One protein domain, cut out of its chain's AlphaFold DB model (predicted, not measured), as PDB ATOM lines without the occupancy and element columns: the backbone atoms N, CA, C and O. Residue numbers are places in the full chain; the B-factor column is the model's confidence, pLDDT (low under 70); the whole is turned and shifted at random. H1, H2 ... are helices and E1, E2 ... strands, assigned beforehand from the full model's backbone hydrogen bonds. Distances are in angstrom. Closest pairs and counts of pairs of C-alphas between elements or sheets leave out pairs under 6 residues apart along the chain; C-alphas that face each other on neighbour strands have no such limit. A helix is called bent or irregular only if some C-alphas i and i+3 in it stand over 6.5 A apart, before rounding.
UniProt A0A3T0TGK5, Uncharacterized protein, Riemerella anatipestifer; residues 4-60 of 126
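What this domain is: This is residues 4 to 60 of the 126 residues of an uncharacterized protein of Riemerella anatipestifer (UniProt A0A3T0TGK5). One long, kinked helix, H1, makes nearly the whole length, and after its last residue the chain folds back so that a small hairpin of two short strands, E1 and E2, sits beside its residues 30 to 37. Residues 4 to 29 of H1 stick out as a long free arm, while the remaining 31 residues make a small body spanning 23 by 20 by 12 A. The printed part has 57 residues, with one named helix and two named strands in the order H1, E1, E2; the strands form an antiparallel sheet, and the class is mostly helix. The whole is extended, a rod of 54 by 20 by 18 A with a radius of gyration of the C-alphas of 17.5 A.

Where its parts are: H1 runs from Glu 4, C-alpha at (27.905, -18.086, 14.633), to Glu 39, C-alpha at (3.326, -59.654, -4.993), 52.1 A from first to last C-alpha. It has a kink of 32 degrees near residue 26; it is neither bent nor irregular, but only just: C-alphas 25 and 28 are 6.5 A apart. E1 is residues 49 to 51, 6.1 A long. E2 is residues 57 to 59, 6.5 A long, and ends with C-alpha 59 at (-0.639, -46.108, -1.293).

How they stand to each other: In H1, 30 of 32 O i to N i+4 pairs are within hydrogen-bond range. The closest C-alphas of H1 and E2 are those of Ala 37 and Ile 58, 7.6 A apart. The closest of H1 and E1 are those of Ala 37 and Leu 50, also 7.6 A. E1 and E2 form a hairpin, antiparallel at 173 degrees, with N 50 and O 58 at 2.9 A and N 58 and O 50 at 2.9 A.

The domain as a whole: The two C-alphas farthest apart, those of Glu 4 and Ser 42, are 55.0 A apart. The printed part has no cut. The link from H1 to E1 is short, with 9 residues, and that from E1 to E2 is tight, with 5. The mean pLDDT of the printed part is 93.7, and no printed residue is under 70.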
ATOM      1  N   GLU A   4      29.240 -17.483  14.569       89.12
ATOM      2  CA  GLU A   4      27.905 -18.086  14.633       89.12
ATOM      3  C   GLU A   4      27.490 -18.728  13.300       89.12
ATOM      4  O   GLU A   4      26.985 -19.847  13.282       89.12
ATOM      5  N   ILE A   5      27.742 -18.071  12.155       93.50
ATOM      6  CA  ILE A   5      27.355 -18.645  10.854       93.50
ATOM      7  C   ILE A   5      28.247 -19.828  10.459       93.50
ATOM      8  O   ILE A   5      27.790 -20.727   9.755       93.50
ATOM      9  N   VAL A   6      29.501 -19.863  10.932       93.75
ATOM     10  CA  VAL A   6      30.386 -21.025  10.735       93.75
ATOM     11  C   VAL A   6      29.835 -22.235  11.481       93.75
ATOM     12  O   VAL A   6      29.699 -23.301  10.888       93.75
ATOM     13  N   GLU A   7      29.443 -22.063  12.743       95.38
ATOM     14  CA  GLU A   7      28.855 -23.134  13.558       95.38
ATOM     15  C   GLU A   7      27.529 -23.646  12.974       95.38
ATOM     16  O   GLU A   7      27.290 -24.858  12.935       95.38
ATOM     17  N   VAL A   8      26.688 -22.745  12.448       94.25
ATOM     18  CA  VAL A   8      25.465 -23.118  11.718       94.25
ATOM     19  C   VAL A   8      25.802 -23.946  10.476       94.25
ATOM     20  O   VAL A   8      25.188 -24.991  10.263       94.25
ATOM     21  N   ALA A   9      26.792 -23.534   9.677       94.31
ATOM     22  CA  ALA A   9      27.205 -24.262   8.477       94.31
ATOM     23  C   ALA A   9      27.788 -25.649   8.806       94.31
ATOM     24  O   ALA A   9      27.455 -26.636   8.148       94.31
ATOM     25  N   GLU A  10      28.608 -25.757   9.853       94.31
ATOM     26  CA  GLU A  10      29.143 -27.037  10.326       94.31
ATOM     27  C   GLU A  10      28.038 -27.969  10.827       94.31
ATOM     28  O   GLU A  10      28.043 -29.166  10.525       94.31
ATOM     29  N   THR A  11      27.079 -27.432  11.581       94.88
ATOM     30  CA  THR A  11      25.935 -28.196  12.093       94.88
ATOM     31  C   THR A  11      25.052 -28.676  10.947       94.88
ATOM     32  O   THR A  11      24.710 -29.858  10.894       94.88
ATOM     33  N   TYR A  12      24.759 -27.801   9.982       95.81
ATOM     34  CA  TYR A  12      24.026 -28.148   8.768       95.81
ATOM     35  C   TYR A  12      24.709 -29.291   8.005       95.81
ATOM     36  O   TYR A  12      24.082 -30.305   7.710       95.81
ATOM     37  N   GLN A  13      26.018 -29.178   7.761       94.69
ATOM     38  CA  GLN A  13      26.801 -30.186   7.046       94.69
ATOM     39  C   GLN A  13      26.842 -31.538   7.782       94.69
ATOM     40  O   GLN A  13      26.844 -32.594   7.144       94.69
ATOM     41  N   LYS A  14      26.881 -31.536   9.120       95.56
ATOM     42  CA  LYS A  14      26.804 -32.765   9.929       95.56
ATOM     43  C   LYS A  14      25.437 -33.437   9.794       95.56
ATOM     44  O   LYS A  14      25.387 -34.649   9.582       95.56
ATOM     45  N   ILE A  15      24.357 -32.662   9.882       95.69
ATOM     46  CA  ILE A  15      22.985 -33.167   9.734       95.69
ATOM     47  C   ILE A  15      22.768 -33.723   8.323       95.69
ATOM     48  O   ILE A  15      22.261 -34.833   8.185       95.69
ATOM     49  N   ASP A  16      23.207 -33.022   7.275       95.62
ATOM     50  CA  ASP A  16      23.055 -33.483   5.888       95.62
ATOM     51  C   ASP A  16      23.728 -34.846   5.648       95.62
ATOM     52  O   ASP A  16      23.135 -35.753   5.060       95.62
ATOM     53  N   ARG A  17      24.931 -35.052   6.202       93.88
ATOM     54  CA  ARG A  17      25.615 -36.354   6.146       93.88
ATOM     55  C   ARG A  17      24.833 -37.460   6.849       93.88
ATOM     56  O   ARG A  17      24.752 -38.569   6.324       93.88
ATOM     57  N   GLN A  18      24.243 -37.171   8.010       95.44
ATOM     58  CA  GLN A  18      23.390 -38.129   8.719       95.44
ATOM     59  C   GLN A  18      22.136 -38.467   7.904       95.44
ATOM     60  O   GLN A  18      21.776 -39.637   7.794       95.44
ATOM     61  N   ILE A  19      21.504 -37.469   7.279       94.31
ATOM     62  CA  ILE A  19      20.351 -37.678   6.396       94.31
ATOM     63  C   ILE A  19      20.737 -38.575   5.220       94.31
ATOM     64  O   ILE A  19      20.018 -39.530   4.934       94.31
ATOM     65  N   LYS A  20      21.875 -38.327   4.564       93.31
ATOM     66  CA  LYS A  20      22.351 -39.152   3.441       93.31
ATOM     67  C   LYS A  20      22.598 -40.602   3.839       93.31
ATOM     68  O   LYS A  20      22.173 -41.506   3.118       93.31
ATOM     69  N   ASP A  21      23.235 -40.834   4.985       94.81
ATOM     70  CA  ASP A  21      23.439 -42.186   5.515       94.81
ATOM     71  C   ASP A  21      22.097 -42.886   5.788       94.81
ATOM     72  O   ASP A  21      21.863 -43.990   5.290       94.81
ATOM     73  N   LEU A  22      21.168 -42.219   6.479       96.50
ATOM     74  CA  LEU A  22      19.833 -42.759   6.757       96.50
ATOM     75  C   LEU A  22      19.032 -43.030   5.477       96.50
ATOM     76  O   LEU A  22      18.424 -44.091   5.348       96.50
ATOM     77  N   GLN A  23      19.073 -42.126   4.498       95.19
ATOM     78  CA  GLN A  23      18.445 -42.325   3.192       95.19
ATOM     79  C   GLN A  23      19.052 -43.526   2.459       95.19
ATOM     80  O   GLN A  23      18.318 -44.300   1.845       95.19
ATOM     81  N   SER A  24      20.374 -43.719   2.533       94.81
ATOM     82  CA  SER A  24      21.036 -44.878   1.923       94.81
ATOM     83  C   SER A  24      20.547 -46.198   2.530       94.81
ATOM     84  O   SER A  24      20.252 -47.133   1.788       94.81
ATOM     85  N   LYS A  25      20.355 -46.234   3.854       95.88
ATOM     86  CA  LYS A  25      19.816 -47.384   4.597       95.88
ATOM     87  C   LYS A  25      18.324 -47.596   4.346       95.88
ATOM     88  O   LYS A  25      17.863 -48.732   4.313       95.88
ATOM     89  N   GLN A  26      17.565 -46.524   4.120       95.25
ATOM     90  CA  GLN A  26      16.133 -46.591   3.825       95.25
ATOM     91  C   GLN A  26      15.845 -47.132   2.418       95.25
ATOM     92  O   GLN A  26      14.849 -47.828   2.232       95.25
ATOM     93  N   LYS A  27      16.696 -46.844   1.421       94.81
ATOM     94  CA  LYS A  27      16.516 -47.294   0.023       94.81
ATOM     95  C   LYS A  27      16.215 -48.798  -0.120       94.81
ATOM     96  O   LYS A  27      15.202 -49.107  -0.749       94.81
ATOM     97  N   PRO A  28      17.019 -49.732   0.429       96.56
ATOM     98  CA  PRO A  28      16.731 -51.161   0.310       96.56
ATOM     99  C   PRO A  28      15.436 -51.568   1.024       96.56
ATOM    100  O   PRO A  28      14.686 -52.373   0.486       96.56
ATOM    101  N   LEU A  29      15.124 -50.968   2.178       96.75
ATOM    102  CA  LEU A  29      13.875 -51.242   2.905       96.75
ATOM    103  C   LEU A  29      12.651 -50.787   2.103       96.75
ATOM    104  O   LEU A  29      11.669 -51.511   1.987       96.75
ATOM    105  N   LYS A  30      12.731 -49.602   1.488       94.62
ATOM    106  CA  LYS A  30      11.685 -49.104   0.589       94.62
ATOM    107  C   LYS A  30      11.489 -50.043  -0.598       94.62
ATOM    108  O   LYS A  30      10.351 -50.273  -0.987       94.62
ATOM    109  N   LYS A  31      12.575 -50.579  -1.162       95.25
ATOM    110  CA  LYS A  31      12.488 -51.556  -2.248       95.25
ATOM    111  C   LYS A  31      11.749 -52.820  -1.795       95.25
ATOM    112  O   LYS A  31      10.784 -53.188  -2.440       95.25
ATOM    113  N   GLN A  32      12.117 -53.398  -0.652       96.44
ATOM    114  CA  GLN A  32      11.433 -54.578  -0.103       96.44
ATOM    115  C   GLN A  32       9.932 -54.347   0.119       96.44
ATOM    116  O   GLN A  32       9.126 -55.226  -0.162       96.44
ATOM    117  N   LEU A  33       9.550 -53.158   0.595       95.38
ATOM    118  CA  LEU A  33       8.143 -52.781   0.747       95.38
ATOM    119  C   LEU A  33       7.405 -52.726  -0.601       95.38
ATOM    120  O   LEU A  33       6.259 -53.157  -0.680       95.38
ATOM    121  N   ILE A  34       8.049 -52.206  -1.651       93.88
ATOM    122  CA  ILE A  34       7.478 -52.162  -3.006       93.88
ATOM    123  C   ILE A  34       7.357 -53.573  -3.582       93.88
ATOM    124  O   ILE A  34       6.274 -53.931  -4.029       93.88
ATOM    125  N   ASP A  35       8.424 -54.372  -3.511       95.62
ATOM    126  CA  ASP A  35       8.445 -55.750  -4.012       95.62
ATOM    127  C   ASP A  35       7.319 -56.572  -3.342       95.62
ATOM    128  O   ASP A  35       6.537 -57.241  -4.014       95.62
ATOM    129  N   TYR A  36       7.139 -56.422  -2.022       95.50
ATOM    130  CA  TYR A  36       6.028 -57.038  -1.290       95.50
ATOM    131  C   TYR A  36       4.655 -56.595  -1.815       95.50
ATOM    132  O   TYR A  36       3.786 -57.430  -2.055       95.50
ATOM    133  N   ALA A  37       4.450 -55.291  -2.018       93.62
ATOM    134  CA  ALA A  37       3.190 -54.758  -2.535       93.62
ATOM    135  C   ALA A  37       2.874 -55.233  -3.964       93.62
ATOM    136  O   ALA A  37       1.703 -55.387  -4.314       93.62
ATOM    137  N   GLU A  38       3.891 -55.467  -4.795       92.50
ATOM    138  CA  GLU A  38       3.716 -55.999  -6.150       92.50
ATOM    139  C   GLU A  38       3.253 -57.458  -6.151       92.50
ATOM    140  O   GLU A  38       2.425 -57.826  -6.990       92.50
ATOM    141  N   GLU A  39       3.736 -58.260  -5.199       94.81
ATOM    142  CA  GLU A  39       3.326 -59.654  -4.993       94.81
ATOM    143  C   GLU A  39       1.948 -59.771  -4.317       94.81
ATOM    144  O   GLU A  39       1.216 -60.725  -4.569       94.81
ATOM    145  N   HIS A  40       1.563 -58.774  -3.512       93.19
ATOM    146  CA  HIS A  40       0.369 -58.790  -2.656       93.19
ATOM    147  C   HIS A  40      -0.659 -57.722  -3.058       93.19
ATOM    148  O   HIS A  40      -1.255 -57.043  -2.221       93.19
ATOM    149  N   LYS A  41      -0.899 -57.554  -4.364       88.56
ATOM    150  CA  LYS A  41      -1.864 -56.558  -4.874       88.56
ATOM    151  C   LYS A  41      -3.295 -56.776  -4.373       88.56
ATOM    152  O   LYS A  41      -4.061 -55.821  -4.321       88.56
ATOM    153  N   SER A  42      -3.652 -58.008  -4.011       90.44
ATOM    154  CA  SER A  42      -4.953 -58.357  -3.424       90.44
ATOM    155  C   SER A  42      -5.177 -57.777  -2.030       90.44
ATOM    156  O   SER A  42      -6.321 -57.697  -1.595       90.44
ATOM    157  N   ASP A  43      -4.106 -57.390  -1.338       92.25
ATOM    158  CA  ASP A  43      -4.148 -57.045   0.085       92.25
ATOM    159  C   ASP A  43      -4.367 -55.539   0.307       92.25
ATOM    160  O   ASP A  43      -4.445 -55.066   1.442       92.25
ATOM    161  N   PHE A  44      -4.465 -54.776  -0.783       92.44
ATOM    162  CA  PHE A  44      -4.836 -53.370  -0.748       92.44
ATOM    163  C   PHE A  44      -6.307 -53.216  -0.362       92.44
ATOM    164  O   PHE A  44      -7.184 -53.909  -0.874       92.44
ATOM    165  N   ASP A  45      -6.572 -52.274   0.541       89.62
ATOM    166  CA  ASP A  45      -7.929 -51.933   0.947       89.62
ATOM    167  C   ASP A  45      -8.685 -51.145  -0.141       89.62
ATOM    168  O   ASP A  45      -8.137 -50.756  -1.174       89.62
ATOM    169  N   GLU A  46      -9.966 -50.867   0.105       86.50
ATOM    170  CA  GLU A  46     -10.822 -50.087  -0.804       86.50
ATOM    171  C   GLU A  46     -10.311 -48.655  -1.055       86.50
ATOM    172  O   GLU A  46     -10.685 -48.025  -2.042       86.50
ATOM    173  N   ALA A  47      -9.439 -48.133  -0.185       86.88
ATOM    174  CA  ALA A  47      -8.775 -46.844  -0.359       86.88
ATOM    175  C   ALA A  47      -7.441 -46.967  -1.120       86.88
ATOM    176  O   ALA A  47      -6.677 -45.997  -1.176       86.88
ATOM    177  N   PHE A  48      -7.156 -48.136  -1.703       90.00
ATOM    178  CA  PHE A  48      -5.908 -48.467  -2.384       90.00
ATOM    179  C   PHE A  48      -4.690 -48.303  -1.468       90.00
ATOM    180  O   PHE A  48      -3.633 -47.807  -1.882       90.00
ATOM    181  N   GLN A  49      -4.820 -48.720  -0.204       92.00
ATOM    182  CA  GLN A  49      -3.745 -48.688   0.787       92.00
ATOM    183  C   GLN A  49      -3.450 -50.067   1.381       92.00
ATOM    184  O   GLN A  49      -4.347 -50.811   1.760       92.00
ATOM    185  N   LEU A  50      -2.162 -50.357   1.553       94.00
ATOM    186  CA  LEU A  50      -1.659 -51.481   2.336       94.00
ATOM    187  C   LEU A  50      -1.052 -50.934   3.635       94.00
ATOM    188  O   LEU A  50      -0.056 -50.209   3.592       94.00
ATOM    189  N   LYS A  51      -1.668 -51.231   4.784       93.88
ATOM    190  CA  LYS A  51      -1.332 -50.635   6.091       93.88
ATOM    191  C   LYS A  51      -0.585 -51.621   6.986       93.88
ATOM    192  O   LYS A  51      -0.972 -52.778   7.101       93.88
ATOM    193  N   PHE A  52       0.439 -51.134   7.682       94.12
ATOM    194  CA  PHE A  52       1.239 -51.909   8.628       94.12
ATOM    195  C   PHE A  52       0.958 -51.478  10.080       94.12
ATOM    196  O   PHE A  52       0.679 -50.301  10.326       94.12
ATOM    197  N   PRO A  53       1.098 -52.378  11.076       94.44
ATOM    198  CA  PRO A  53       0.805 -52.069  12.484       94.44
ATOM    199  C   PRO A  53       1.612 -50.909  13.083       94.44
ATOM    200  O   PRO A  53       1.182 -50.286  14.047       94.44
ATOM    201  N   ASN A  54       2.783 -50.603  12.521       93.31
ATOM    202  CA  ASN A  54       3.645 -49.506  12.966       93.31
ATOM    203  C   ASN A  54       3.258 -48.132  12.377       93.31
ATOM    204  O   ASN A  54       4.011 -47.174  12.536       93.31
ATOM    205  N   GLY A  55       2.135 -48.037  11.658       92.44
ATOM    206  CA  GLY A  55       1.661 -46.803  11.024       92.44
ATOM    207  C   GLY A  55       2.262 -46.519   9.643       92.44
ATOM    208  O   GLY A  55       1.870 -45.545   9.002       92.44
ATOM    209  N   THR A  56       3.175 -47.362   9.148       93.88
ATOM    210  CA  THR A  56       3.610 -47.305   7.743       93.88
ATOM    211  C   THR A  56       2.460 -47.751   6.846       93.88
ATOM    212  O   THR A  56       1.709 -48.657   7.199       93.88
ATOM    213  N   TYR A  57       2.329 -47.151   5.669       93.56
ATOM    214  CA  TYR A  57       1.417 -47.644   4.646       93.56
ATOM    215  C   TYR A  57       1.985 -47.411   3.247       93.56
ATOM    216  O   TYR A  57       2.795 -46.504   3.031       93.56
ATOM    217  N   ILE A  58       1.552 -48.232   2.297       93.94
ATOM    218  CA  ILE A  58       1.826 -48.079   0.868       93.94
ATOM    219  C   ILE A  58       0.515 -47.673   0.211       93.94
ATOM    220  O   ILE A  58      -0.491 -48.351   0.375       93.94
ATOM    221  N   SER A  59       0.516 -46.555  -0.513       92.50
ATOM    222  CA  SER A  59      -0.639 -46.108  -1.293       92.50
ATOM    223  C   SER A  59      -0.383 -46.403  -2.761       92.50
ATOM    224  O   SER A  59       0.577 -45.890  -3.344       92.50
ATOM    225  N   GLN A  60      -1.247 -47.218  -3.352       90.12
ATOM    226  CA  GLN A  60      -1.284 -47.404  -4.790       90.12
ATOM    227  C   GLN A  60      -1.981 -46.188  -5.405       90.12
ATOM    228  O   GLN A  60      -3.078 -45.802  -5.007       90.12
TER     229      GLN A  60